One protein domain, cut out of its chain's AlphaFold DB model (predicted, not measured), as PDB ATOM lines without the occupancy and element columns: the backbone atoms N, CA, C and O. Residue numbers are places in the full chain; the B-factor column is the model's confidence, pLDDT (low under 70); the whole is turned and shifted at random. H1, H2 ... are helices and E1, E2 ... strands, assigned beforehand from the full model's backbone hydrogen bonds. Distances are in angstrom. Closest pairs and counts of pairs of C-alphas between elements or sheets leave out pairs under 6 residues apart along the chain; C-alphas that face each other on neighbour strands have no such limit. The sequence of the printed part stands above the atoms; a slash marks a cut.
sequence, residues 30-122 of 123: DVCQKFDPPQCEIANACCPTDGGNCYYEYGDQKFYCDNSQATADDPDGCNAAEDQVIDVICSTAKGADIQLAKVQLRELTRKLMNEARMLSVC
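What this domain is: This is residues 30 to 122 of the 123 residues of an uncharacterized protein of Bacteroidales bacterium (UniProt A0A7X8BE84). A twisted sheet of four short strands has two helices packed on one face and its other face bare. The long H2 covers the E1 and E2 half and runs along the longest axis, while the shorter H1 covers the E3 and E4 half. The 93 printed residues hold E1, E2, E3, E4, H1 and H2 in that order; the sheet, E1 - E2 - E3 - E4, is antiparallel throughout, and the class is mixed. The whole is compact, with a radius of gyration of the C-alphas of 12.7 A, and spans 41 by 25 by 21 A.

Where its parts are: The strands are E1, residues 31 to 35, 12.8 A, from C-alpha 31 at (129.647, 86.472, 136.167); E2, 43 to 47, 13.5 A; E3, 55 to 58, 10.1 A; and E4, 61 to 64, 9.9 A. H1 is residues 79 to 89, 15.4 A. H2, residues 95 to 120, 36.8 A, ends at C-alpha 120 at (136.894, 88.706, 143.533).

How they stand to each other: The strands form a meander, each the antiparallel neighbour of the one before, in three hairpins. N 33 and O 45 are 2.8 A apart, N 44 and O 57 2.9 A, and N 56 and O 63 2.8 A, within hydrogen-bond range. In two layers, helices on one face of a sheet, H2 lies over E1 and E2 at a height of 8.9 A; its closest C-alphas to E2 are Met 113 and Cys 47, 5.7 A. H1, height 8.8 A, lies over E3 and, only just, with 3 C-alphas, over E4; the closest C-alphas of H1 and E4 are Ala 81 and Phe 63, 5.1 A. H1 touches H2 at its residues 98 to 106 alone, at a steep tilt of 58 degrees, opposite ways; the closest C-alphas are Glu 82 and Lys 102, 6.7 A. In both helices every O i to N i+4 pair is within hydrogen-bond range.

The domain as a whole: The C-alphas farthest apart, Lys 94 and Cys 122, are 42.3 A apart. The printed part has no cut. The link E4 to H1, residues 65 to 78, is long. Mean pLDDT of the printed part is 90.0; residues 121 to 122 are under 70.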
ATOM      1  N   ASP A  30     133.456  83.707 135.128       82.19
ATOM      2  CA  ASP A  30     132.877  84.984 134.701       82.19
ATOM      3  C   ASP A  30     131.416  85.090 135.175       82.19
ATOM      4  O   ASP A  30     130.592  84.197 134.941       82.19
ATOM      5  N   VAL A  31     131.041  86.217 135.786       89.19
ATOM      6  CA  VAL A  31     129.647  86.472 136.167       89.19
ATOM      7  C   VAL A  31     128.870  86.890 134.927       89.19
ATOM      8  O   VAL A  31     128.927  88.046 134.501       89.19
ATOM      9  N   CYS A  32     128.137  85.944 134.343       91.94
ATOM     10  CA  CYS A  32     127.349  86.154 133.134       91.94
ATOM     11  C   CYS A  32     125.845  86.236 133.411       91.94
ATOM     12  O   CYS A  32     125.272  85.423 134.138       91.94
ATOM     13  N   GLN A  33     125.164  87.168 132.744       93.75
ATOM     14  CA  GLN A  33     123.707  87.224 132.706       93.75
ATOM     15  C   GLN A  33     123.204  87.499 131.285       93.75
ATOM     16  O   GLN A  33     123.720  88.349 130.560       93.75
ATOM     17  N   LYS A  34     122.143  86.778 130.909       93.31
ATOM     18  CA  LYS A  34     121.444  86.958 129.636       93.31
ATOM     19  C   LYS A  34     120.792  88.342 129.577       93.31
ATOM     20  O   LYS A  34     120.015  88.705 130.463       93.31
ATOM     21  N   PHE A  35     121.062  89.066 128.504       93.31
ATOM     22  CA  PHE A  35     120.438  90.323 128.132       93.31
ATOM     23  C   PHE A  35     119.389  90.069 127.043       93.31
ATOM     24  O   PHE A  35     119.714  89.663 125.931       93.31
ATOM     25  N   ASP A  36     118.117  90.268 127.384       91.88
ATOM     26  CA  ASP A  36     116.962  89.941 126.533       91.88
ATOM     27  C   ASP A  36     115.995  91.135 126.484       91.88
ATOM     28  O   ASP A  36     114.938  91.122 127.127       91.88
ATOM     29  N   PRO A  37     116.401  92.243 125.837       87.81
ATOM     30  CA  PRO A  37     115.528  93.388 125.654       87.81
ATOM     31  C   PRO A  37     114.438  93.043 124.621       87.81
ATOM     32  O   PRO A  37     114.745  92.507 123.560       87.81
ATOM     33  N   PRO A  38     113.166  93.416 124.842       84.19
ATOM     34  CA  PRO A  38     112.069  93.024 123.948       84.19
ATOM     35  C   PRO A  38     112.163  93.600 122.522       84.19
ATOM     36  O   PRO A  38     111.432  93.171 121.631       84.19
ATOM     37  N   GLN A  39     113.037  94.583 122.311       83.44
ATOM     38  CA  GLN A  39     113.244  95.307 121.057       83.44
ATOM     39  C   GLN A  39     114.470  94.854 120.246       83.44
ATOM     40  O   GLN A  39     114.663  95.358 119.140       83.44
ATOM     41  N   CYS A  40     115.310  93.962 120.782       89.81
ATOM     42  CA  CYS A  40     116.552  93.536 120.134       89.81
ATOM     43  C   CYS A  40     116.767  92.028 120.273       89.81
ATOM     44  O   CYS A  40     116.025  91.335 120.964       89.81
ATOM     45  N   GLU A  41     117.792  91.516 119.603       90.75
ATOM     46  CA  GLU A  41     118.224  90.138 119.786       90.75
ATOM     47  C   GLU A  41     118.912  89.920 121.141       90.75
ATOM     48  O   GLU A  41     119.382  90.851 121.798       90.75
ATOM     49  N   ILE A  42     118.945  88.657 121.562       88.56
ATOM     50  CA  ILE A  42     119.443  88.243 122.873       88.56
ATOM     51  C   ILE A  42     120.969  88.170 122.847       88.56
ATOM     52  O   ILE A  42     121.535  87.470 122.011       88.56
ATOM     53  N   ALA A  43     121.618  88.810 123.816       92.25
ATOM     54  CA  ALA A  43     123.059  88.722 124.058       92.25
ATOM     55  C   ALA A  43     123.340  88.244 125.489       92.25
ATOM     56  O   ALA A  43     122.436  88.177 126.321       92.25
ATOM     57  N   ASN A  44     124.596  87.950 125.807       93.12
ATOM     58  CA  ASN A  44     125.058  87.783 127.183       93.12
ATOM     59  C   ASN A  44     125.947  88.963 127.568       93.12
ATOM     60  O   ASN A  44     126.764  89.405 126.766       93.12
ATOM     61  N   ALA A  45     125.808  89.454 128.796       94.69
ATOM     62  CA  ALA A  45     126.787  90.334 129.423       94.69
ATOM     63  C   ALA A  45     127.551  89.521 130.467       94.69
ATOM     64  O   ALA A  45     126.923  88.809 131.250       94.69
ATOM     65  N   CYS A  46     128.876  89.613 130.470       93.69
ATOM     66  CA  CYS A  46     129.756  88.836 131.335       93.69
ATOM     67  C   CYS A  46     130.825  89.731 131.959       93.69
ATOM     68  O   CYS A  46     131.364  90.611 131.288       93.69
ATOM     69  N   CYS A  47     131.141  89.493 133.228       92.75
ATOM     70  CA  CYS A  47     132.178  90.213 133.954       92.75
ATOM     71  C   CYS A  47     133.105  89.243 134.693       92.75
ATOM     72  O   CYS A  47     132.632  88.552 135.600       92.75
ATOM     73  N   PRO A  48     134.401  89.210 134.343       88.44
ATOM     74  CA  PRO A  48     135.372  88.357 135.013       88.44
ATOM     75  C   PRO A  48     135.542  88.686 136.495       88.44
ATOM     76  O   PRO A  48     135.571  89.854 136.896       88.44
ATOM     77  N   THR A  49     135.674  87.648 137.316       84.62
ATOM     78  CA  THR A  49     135.956  87.758 138.758       84.62
ATOM     79  C   THR A  49     137.440  87.984 139.049       84.62
ATOM     80  O   THR A  49     137.786  88.425 140.141       84.62
ATOM     81  N   ASP A  50     138.320  87.771 138.070       81.06
ATOM     82  CA  ASP A  50     139.774  87.957 138.168       81.06
ATOM     83  C   ASP A  50     140.236  89.417 137.957       81.06
ATOM     84  O   ASP A  50     141.429  89.724 138.011       81.06
ATOM     85  N   GLY A  51     139.293  90.338 137.729       76.25
ATOM     86  CA  GLY A  51     139.575  91.744 137.434       76.25
ATOM     87  C   GLY A  51     139.838  92.042 135.955       76.25
ATOM     88  O   GLY A  51     140.239  93.162 135.629       76.25
ATOM     89  N   GLY A  52     139.606  91.075 135.063       85.56
ATOM     90  CA  GLY A  52     139.563  91.283 133.622       85.56
ATOM     91  C   GLY A  52     138.443  92.230 133.168       85.56
ATOM     92  O   GLY A  52     137.577  92.655 133.935       85.56
ATOM     93  N   ASN A  53     138.458  92.581 131.880       91.56
ATOM     94  CA  ASN A  53     137.441  93.458 131.301       91.56
ATOM     95  C   ASN A  53     136.127  92.696 131.085       91.56
ATOM     96  O   ASN A  53     136.131  91.607 130.508       91.56
ATOM     97  N   CYS A  54     134.999  93.307 131.455       93.62
ATOM     98  CA  CYS A  54     133.689  92.790 131.069       93.62
ATOM     99  C   CYS A  54     133.536  92.736 129.547       93.62
ATOM    100  O   CYS A  54     134.186  93.480 128.804       93.62
ATOM    101  N   TYR A  55     132.651  91.865 129.080       95.19
ATOM    102  CA  TYR A  55     132.379  91.695 127.665       95.19
ATOM    103  C   TYR A  55     130.921  91.343 127.391       95.19
ATOM    104  O   TYR A  55     130.203  90.814 128.243       95.19
ATOM    105  N   TYR A  56     130.503  91.612 126.159       96.69
ATOM    106  CA  TYR A  56     129.219  91.198 125.617       96.69
ATOM    107  C   TYR A  56     129.423  90.105 124.583       96.69
ATOM    108  O   TYR A  56     130.299  90.224 123.733       96.69
ATOM    109  N   GLU A  57     128.619  89.052 124.638       95.06
ATOM    110  CA  GLU A  57     128.687  87.925 123.711       95.06
ATOM    111  C   GLU A  57     127.379  87.800 122.931       95.06
ATOM    112  O   GLU A  57     126.290  87.757 123.508       95.06
ATOM    113  N   TYR A  58     127.499  87.741 121.608       93.88
ATOM    114  CA  TYR A  58     126.391  87.499 120.692       93.88
ATOM    115  C   TYR A  58     126.880  86.624 119.533       93.88
ATOM    116  O   TYR A  58     127.794  87.000 118.795       93.88
ATOM    117  N   GLY A  59     126.288  85.435 119.383       90.94
ATOM    118  CA  GLY A  59     126.792  84.417 118.456       90.94
ATOM    119  C   GLY A  59     128.239  84.039 118.786       90.94
ATOM    120  O   GLY A  59     128.549  83.728 119.930       90.94
ATOM    121  N   ASP A  60     129.123  84.113 117.788       91.69
ATOM    122  CA  ASP A  60     130.564  83.856 117.941       91.69
ATOM    123  C   ASP A  60     131.379  85.135 118.239       91.69
ATOM    124  O   ASP A  60     132.613  85.113 118.240       91.69
ATOM    125  N   GLN A  61     130.715  86.279 118.433       93.94
ATOM    126  CA  GLN A  61     131.365  87.575 118.620       93.94
ATOM    127  C   GLN A  61     131.405  87.972 120.094       93.94
ATOM    128  O   GLN A  61     130.417  87.832 120.815       93.94
ATOM    129  N   LYS A  62     132.544  88.536 120.511       95.62
ATOM    130  CA  LYS A  62     132.732  89.142 121.830       95.62
ATOM    131  C   LYS A  62     133.142  90.605 121.695       95.62
ATOM    132  O   LYS A  62     134.055  90.923 120.934       95.62
ATOM    133  N   PHE A  63     132.487  91.471 122.458       96.38
ATOM    134  CA  PHE A  63     132.718  92.913 122.500       96.38
ATOM    135  C   PHE A  63     133.214  93.279 123.896       96.38
ATOM    136  O   PHE A  63     132.449  93.217 124.853       96.38
ATOM    137  N   TYR A  64     134.497  93.606 124.025       96.00
ATOM    138  CA  TYR A  64     135.140  93.833 125.319       96.00
ATOM    139  C   TYR A  64     135.098  95.304 125.712       96.00
ATOM    140  O   TYR A  64     135.447  96.165 124.902       96.00
ATOM    141  N   CYS A  65     134.751  95.578 126.968       95.12
ATOM    142  CA  CYS A  65     135.018  96.875 127.573       95.12
ATOM    143  C   CYS A  65     136.528  97.155 127.563       95.12
ATOM    144  O   CYS A  65     137.352  96.235 127.616       95.12
ATOM    145  N   ASP A  66     136.897  98.431 127.504       93.81
ATOM    146  CA  ASP A  66     138.290  98.861 127.507       93.81
ATOM    147  C   ASP A  66     138.524  99.867 128.630       93.81
ATOM    148  O   ASP A  66     138.308 101.066 128.470       93.81
ATOM    149  N   ASN A  67     139.049  99.379 129.753       89.12
ATOM    150  CA  ASN A  67     139.405 100.203 130.907       89.12
ATOM    151  C   ASN A  67     140.372 101.358 130.566       89.12
ATOM    152  O   ASN A  67     140.422 102.345 131.298       89.12
ATOM    153  N   SER A  68     141.129 101.288 129.460       91.94
ATOM    154  CA  SER A  68     141.969 102.408 129.008       91.94
ATOM    155  C   SER A  68     141.161 103.595 128.467       91.94
ATOM    156  O   SER A  68     141.674 104.713 128.418       91.94
ATOM    157  N   GLN A  69     139.896 103.367 128.103       92.94
ATOM    158  CA  GLN A  69     138.932 104.371 127.645       92.94
ATOM    159  C   GLN A  69     137.975 104.823 128.760       92.94
ATOM    160  O   GLN A  69     136.978 105.488 128.477       92.94
ATOM    161  N   ALA A  70     138.260 104.481 130.020       91.25
ATOM    162  CA  ALA A  70     137.430 104.870 131.149       91.25
ATOM    163  C   ALA A  70     137.278 106.398 131.263       91.25
ATOM    164  O   ALA A  70     138.232 107.171 131.142       91.25
ATOM    165  N   THR A  71     136.056 106.841 131.548       91.19
ATOM    166  CA  THR A  71     135.693 108.248 131.760       91.19
ATOM    167  C   THR A  71     134.955 108.418 133.087       91.19
ATOM    168  O   THR A  71     134.622 107.445 133.757       91.19
ATOM    169  N   ALA A  72     134.660 109.661 133.482       88.38
ATOM    170  CA  ALA A  72     133.899 109.924 134.706       88.38
ATOM    171  C   ALA A  72     132.490 109.290 134.692       88.38
ATOM    172  O   ALA A  72     132.002 108.868 135.738       88.38
ATOM    173  N   ASP A  73     131.865 109.197 133.515       85.44
ATOM    174  CA  ASP A  73     130.506 108.665 133.344       85.44
ATOM    175  C   ASP A  73     130.488 107.178 132.934       85.44
ATOM    176  O   ASP A  73     129.444 106.518 132.998       85.44
ATOM    177  N   ASP A  74     131.652 106.644 132.560       87.12
ATOM    178  CA  ASP A  74     131.897 105.259 132.158       87.12
ATOM    179  C   ASP A  74     133.243 104.786 132.736       87.12
ATOM    180  O   ASP A  74     134.244 104.727 132.020       87.12
ATOM    181  N   PRO A  75     133.308 104.527 134.053       86.06
ATOM    182  CA  PRO A  75     134.561 104.226 134.747       86.06
ATOM    183  C   PRO A  75     135.194 102.892 134.333       86.06
ATOM    184  O   PRO A  75     136.354 102.657 134.654       86.06
ATOM    185  N   ASP A  76     134.444 102.050 133.625       85.25
ATOM    186  CA  ASP A  76     134.867 100.724 133.174       85.25
ATOM    187  C   ASP A  76     135.100 100.690 131.641       85.25
ATOM    188  O   ASP A  76     135.416  99.651 131.065       85.25
ATOM    189  N   GLY A  77     134.953 101.838 130.961       92.38
ATOM    190  CA  GLY A  77     135.248 101.996 129.533       92.38
ATOM    191  C   GLY A  77     134.405 101.106 128.611       92.38
ATOM    192  O   GLY A  77     134.892 100.622 127.585       92.38
ATOM    193  N   CYS A  78     133.151 100.845 128.980       94.88
ATOM    194  CA  CYS A  78     132.252  99.956 128.252       94.88
ATOM    195  C   CYS A  78     131.493 100.635 127.103       94.88
ATOM    196  O   CYS A  78     130.955  99.926 126.255       94.88
ATOM    197  N   ASN A  79     131.464 101.970 127.008       94.25
ATOM    198  CA  ASN A  79     130.654 102.705 126.023       94.25
ATOM    199  C   ASN A  79     130.833 102.191 124.582       94.25
ATOM    200  O   ASN A  79     129.855 101.970 123.873       94.25
ATOM    201  N   ALA A  80     132.078 101.971 124.149       94.88
ATOM    202  CA  ALA A  80     132.356 101.503 122.791       94.88
ATOM    203  C   ALA A  80     131.858 100.066 122.552       94.88
ATOM    204  O   ALA A  80     131.342  99.764 121.478       94.88
ATOM    205  N   ALA A  81     131.993  99.189 123.548       95.88
ATOM    206  CA  ALA A  81     131.523  97.809 123.470       95.88
ATOM    207  C   ALA A  81     129.989  97.734 123.496       95.88
ATOM    208  O   ALA A  81     129.408  96.966 122.731       95.88
ATOM    209  N   GLU A  82     129.343  98.567 124.320       95.06
ATOM    210  CA  GLU A  82     127.887  98.733 124.357       95.06
ATOM    211  C   GLU A  82     127.362  99.181 122.989       95.06
ATOM    212  O   GLU A  82     126.413  98.600 122.471       95.06
ATOM    213  N   ASP A  83     127.996 100.184 122.375       94.81
ATOM    214  CA  ASP A  83     127.617 100.671 121.049       94.81
ATOM    215  C   ASP A  83     127.753  99.573 119.986       94.81
ATOM    216  O   ASP A  83     126.815  99.338 119.226       94.81
ATOM    217  N   GLN A  84     128.877  98.852 119.976       95.75
ATOM    218  CA  GLN A  84     129.132  97.784 119.007       95.75
ATOM    219  C   GLN A  84     128.144  96.622 119.133       95.75
ATOM    220  O   GLN A  84     127.610  96.173 118.118       95.75
ATOM    221  N   VAL A  85     127.882  96.131 120.350       95.75
ATOM    222  CA  VAL A  85     126.940  95.017 120.523       95.75
ATOM    223  C   VAL A  85     125.517  95.453 120.189       95.75
ATOM    224  O   VAL A  85     124.801  94.712 119.520       95.75
ATOM    225  N   ILE A  86     125.117  96.671 120.573       95.06
ATOM    226  CA  ILE A  86     123.786  97.219 120.284       95.06
ATOM    227  C   ILE A  86     123.574  97.411 118.781       95.06
ATOM    228  O   ILE A  86     122.500  97.074 118.285       95.06
ATOM    229  N   ASP A  87     124.578  97.884 118.045       93.88
ATOM    230  CA  ASP A  87     124.491  98.031 116.587       93.88
ATOM    231  C   ASP A  87     124.233  96.687 115.885       93.88
ATOM    232  O   ASP A  87     123.547  96.639 114.860       93.88
ATOM    233  N   VAL A  88     124.726  95.584 116.460       93.69
ATOM    234  CA  VAL A  88     124.490  94.228 115.949       93.69
ATOM    235  C   VAL A  88     123.112  93.711 116.371       93.69
ATOM    236  O   VAL A  88     122.293  93.380 115.511       93.69
ATOM    237  N   ILE A  89     122.814  93.684 117.674       93.88
ATOM    238  CA  ILE A  89     121.595  93.037 118.191       93.88
ATOM    239  C   ILE A  89     120.325  93.863 117.954       93.88
ATOM    240  O   ILE A  89     119.230  93.308 117.902       93.88
ATOM    241  N   CYS A  90     120.445  95.183 117.799       93.38
ATOM    242  CA  CYS A  90     119.327  96.108 117.596       93.38
ATOM    243  C   CYS A  90     119.288  96.696 116.171       93.38
ATOM    244  O   CYS A  90     118.675  97.743 115.966       93.38
ATOM    245  N   SER A  91     119.908  96.051 115.175       89.00
ATOM    246  CA  SER A  91     120.092  96.586 113.808       89.00
ATOM    247  C   SER A  91     118.810  97.053 113.090       89.00
ATOM    248  O   SER A  91     118.869  97.871 112.170       89.00
ATOM    249  N   THR A  92     117.636  96.565 113.506       88.38
ATOM    250  CA  THR A  92     116.320  96.928 112.944       88.38
ATOM    251  C   THR A  92     115.446  97.764 113.889       88.38
ATOM    252  O   THR A  92     114.344  98.177 113.511       88.38
ATOM    253  N   ALA A  93     115.915  98.031 115.110       89.25
ATOM    254  CA  ALA A  93     115.169  98.747 116.138       89.25
ATOM    255  C   ALA A  93     115.134 100.262 115.872       89.25
ATOM    256  O   ALA A  93     115.980 100.834 115.183       89.25
ATOM    257  N   LYS A  94     114.139 100.954 116.437       89.81
ATOM    258  CA  LYS A  94     114.048 102.418 116.323       89.81
ATOM    259  C   LYS A  94     115.030 103.084 117.280       89.81
ATOM    260  O   LYS A  94     115.338 102.550 118.338       89.81
ATOM    261  N   GLY A  95     115.426 104.322 116.974       89.06
ATOM    262  CA  GLY A  95     116.373 105.079 117.803       89.06
ATOM    263  C   GLY A  95     115.995 105.162 119.289       89.06
ATOM    264  O   GLY A  95     116.868 105.042 120.137       89.06
ATOM    265  N   ALA A  96     114.709 105.304 119.625       89.38
ATOM    266  CA  ALA A  96     114.260 105.314 121.022       89.38
ATOM    267  C   ALA A  96     114.452 103.955 121.724       89.38
ATOM    268  O   ALA A  96     114.878 103.912 122.877       89.38
ATOM    269  N   ASP A  97     114.196 102.860 121.010       89.69
ATOM    270  CA  ASP A  97     114.336 101.493 121.518       89.69
ATOM    271  C   ASP A  97     115.816 101.123 121.700       89.69
ATOM    272  O   ASP A  97     116.186 100.497 122.693       89.69
ATOM    273  N   ILE A  98     116.678 101.599 120.793       92.31
ATOM    274  CA  ILE A  98     118.141 101.499 120.895       92.31
ATOM    275  C   ILE A  98     118.642 102.196 122.164       92.31
ATOM    276  O   ILE A  98     119.437 101.627 122.908       92.31
ATOM    277  N   GLN A  99     118.168 103.415 122.446       91.69
ATOM    278  CA  GLN A  99     118.566 104.140 123.659       91.69
ATOM    279  C   GLN A  99     118.095 103.426 124.927       91.69
ATOM    280  O   GLN A  99     118.854 103.319 125.888       91.69
ATOM    281  N   LEU A 100     116.872 102.888 124.923       92.25
ATOM    282  CA  LEU A 100     116.370 102.098 126.043       92.25
ATOM    283  C   LEU A 100     117.217 100.836 126.269       92.25
ATOM    284  O   LEU A 100     117.605 100.565 127.404       92.25
ATOM    285  N   ALA A 101     117.541 100.099 125.203       93.00
ATOM    286  CA  ALA A 101     118.388  98.910 125.283       93.00
ATOM    287  C   ALA A 101     119.794  99.244 125.811       93.00
ATOM    288  O   ALA A 101     120.288  98.534 126.681       93.00
ATOM    289  N   LYS A 102     120.402 100.359 125.377       92.44
ATOM    290  CA  LYS A 102     121.697 100.833 125.903       92.44
ATOM    291  C   LYS A 102     121.653 101.097 127.404       92.44
ATOM    292  O   LYS A 102     122.526 100.636 128.132       92.44
ATOM    293  N   VAL A 103     120.620 101.790 127.887       91.75
ATOM    294  CA  VAL A 103     120.455 102.052 129.326       91.75
ATOM    295  C   VAL A 103     120.321 100.743 130.108       91.75
ATOM    296  O   VAL A 103     121.019 100.554 131.101       91.75
ATOM    297  N   GLN A 104     119.484  99.815 129.634       93.56
ATOM    298  CA  GLN A 104     119.286  98.515 130.285       93.56
ATOM    299  C   GLN A 104     120.565  97.668 130.297       93.56
ATOM    300  O   GLN A 104     120.887  97.052 131.314       93.56
ATOM    301  N   LEU A 105     121.313  97.656 129.190       94.25
ATOM    302  CA  LEU A 105     122.584  96.945 129.086       94.25
ATOM    303  C   LEU A 105     123.620  97.521 130.056       94.25
ATOM    304  O   LEU A 105     124.294  96.769 130.760       94.25
ATOM    305  N   ARG A 106     123.706  98.848 130.157       91.56
ATOM    306  CA  ARG A 106     124.624  99.523 131.078       91.56
ATOM    307  C   ARG A 106     124.306  99.224 132.538       91.56
ATOM    308  O   ARG A 106     125.206  98.941 133.328       91.56
ATOM    309  N   GLU A 107     123.028  99.270 132.906       92.75
ATOM    310  CA  GLU A 107     122.575  98.911 134.253       92.75
ATOM    311  C   GLU A 107     122.911  97.455 134.590       92.75
ATOM    312  O   GLU A 107     123.441  97.179 135.670       92.75
ATOM    313  N   LEU A 108     122.669  96.537 133.648       93.62
ATOM    314  CA  LEU A 108     123.024  95.129 133.791       93.62
ATOM    315  C   LEU A 108     124.534  94.946 133.978       93.62
ATOM    316  O   LEU A 108     124.956  94.287 134.924       93.62
ATOM    317  N   THR A 109     125.348  95.570 133.128       92.44
ATOM    318  CA  THR A 109     126.814  95.459 133.193       92.44
ATOM    319  C   THR A 109     127.332  95.958 134.540       92.44
ATOM    320  O   THR A 109     128.099  95.267 135.202       92.44
ATOM    321  N   ARG A 110     126.850  97.114 135.021       90.75
ATOM    322  CA  ARG A 110     127.225  97.650 136.344       90.75
ATOM    323  C   ARG A 110     126.844  96.718 137.486       90.75
ATOM    324  O   ARG A 110     127.592  96.593 138.455       90.75
ATOM    325  N   LYS A 111     125.683  96.069 137.392       92.06
ATOM    326  CA  LYS A 111     125.262  95.066 138.369       92.06
ATOM    327  C   LYS A 111     126.234  93.880 138.380       92.06
ATOM    328  O   LYS A 111     126.737  93.549 139.450       92.06
ATOM    329  N   LEU A 112     126.540  93.308 137.215       91.56
ATOM    330  CA  LEU A 112     127.462  92.171 137.093       91.56
ATOM    331  C   LEU A 112     128.877  92.524 137.548       91.56
ATOM    332  O   LEU A 112     129.503  91.730 138.235       91.56
ATOM    333  N   MET A 113     129.355  93.736 137.263       88.62
ATOM    334  CA  MET A 113     130.644  94.222 137.763       88.62
ATOM    335  C   MET A 113     130.705  94.256 139.285       88.62
ATOM    336  O   MET A 113     131.704  93.861 139.878       88.62
ATOM    337  N   ASN A 114     129.645  94.727 139.943       87.75
ATOM    338  CA  ASN A 114     129.606  94.745 141.403       87.75
ATOM    339  C   ASN A 114     129.549  93.329 141.985       87.75
ATOM    340  O   ASN A 114     130.199  93.070 142.995       87.75
ATOM    341  N   GLU A 115     128.809  92.419 141.351       87.81
ATOM    342  CA  GLU A 115     128.782  91.005 141.738       87.81
ATOM    343  C   GLU A 115     130.164  90.361 141.567       87.81
ATOM    344  O   GLU A 115     130.686  89.791 142.524       87.81
ATOM    345  N   ALA A 116     130.803  90.549 140.410       87.62
ATOM    346  CA  ALA A 116     132.145  90.052 140.130       87.62
ATOM    347  C   ALA A 116     133.181  90.600 141.122       87.62
ATOM    348  O   ALA A 116     133.977  89.834 141.650       87.62
ATOM    349  N   ARG A 117     133.119  91.894 141.471       83.19
ATOM    350  CA  ARG A 117     133.978  92.511 142.503       83.19
ATOM    351  C   ARG A 117     133.734  91.956 143.904       83.19
ATOM    352  O   ARG A 117     134.667  91.856 144.691       83.19
ATOM    353  N   MET A 118     132.491  91.636 144.265       81.12
ATOM    354  CA  MET A 118     132.237  91.001 145.562       81.12
ATOM    355  C   MET A 118     132.820  89.591 145.608       81.12
ATOM    356  O   MET A 118     133.349  89.193 146.641       81.12
ATOM    357  N   LEU A 119     132.743  88.863 144.495       78.44
ATOM    358  CA  LEU A 119     133.306  87.523 144.372       78.44
ATOM    359  C   LEU A 119     134.837  87.549 144.264       78.44
ATOM    360  O   LEU A 119     135.486  86.690 144.844       78.44
ATOM    361  N   SER A 120     135.435  88.571 143.646       71.12
ATOM    362  CA  SER A 120     136.894  88.706 143.533       71.12
ATOM    363  C   SER A 120     137.587  88.872 144.887       71.12
ATOM    364  O   SER A 120     138.735  88.486 145.046       71.12
ATOM    365  N   VAL A 121     136.911  89.464 145.880       65.88
ATOM    366  CA  VAL A 121     137.438  89.622 147.253       65.88
ATOM    367  C   VAL A 121     137.410  88.299 148.029       65.88
ATOM    368  O   VAL A 121     138.056  88.171 149.069       65.88
ATOM    369  N   CYS A 122     136.654  87.319 147.536       57.84
ATOM    370  CA  CYS A 122     136.569  85.991 148.118       57.84
ATOM    371  C   CYS A 122     137.722  85.065 147.671       57.84
ATOM    372  O   CYS A 122     137.910  84.033 148.311       57.84
TER     373      CYS A 122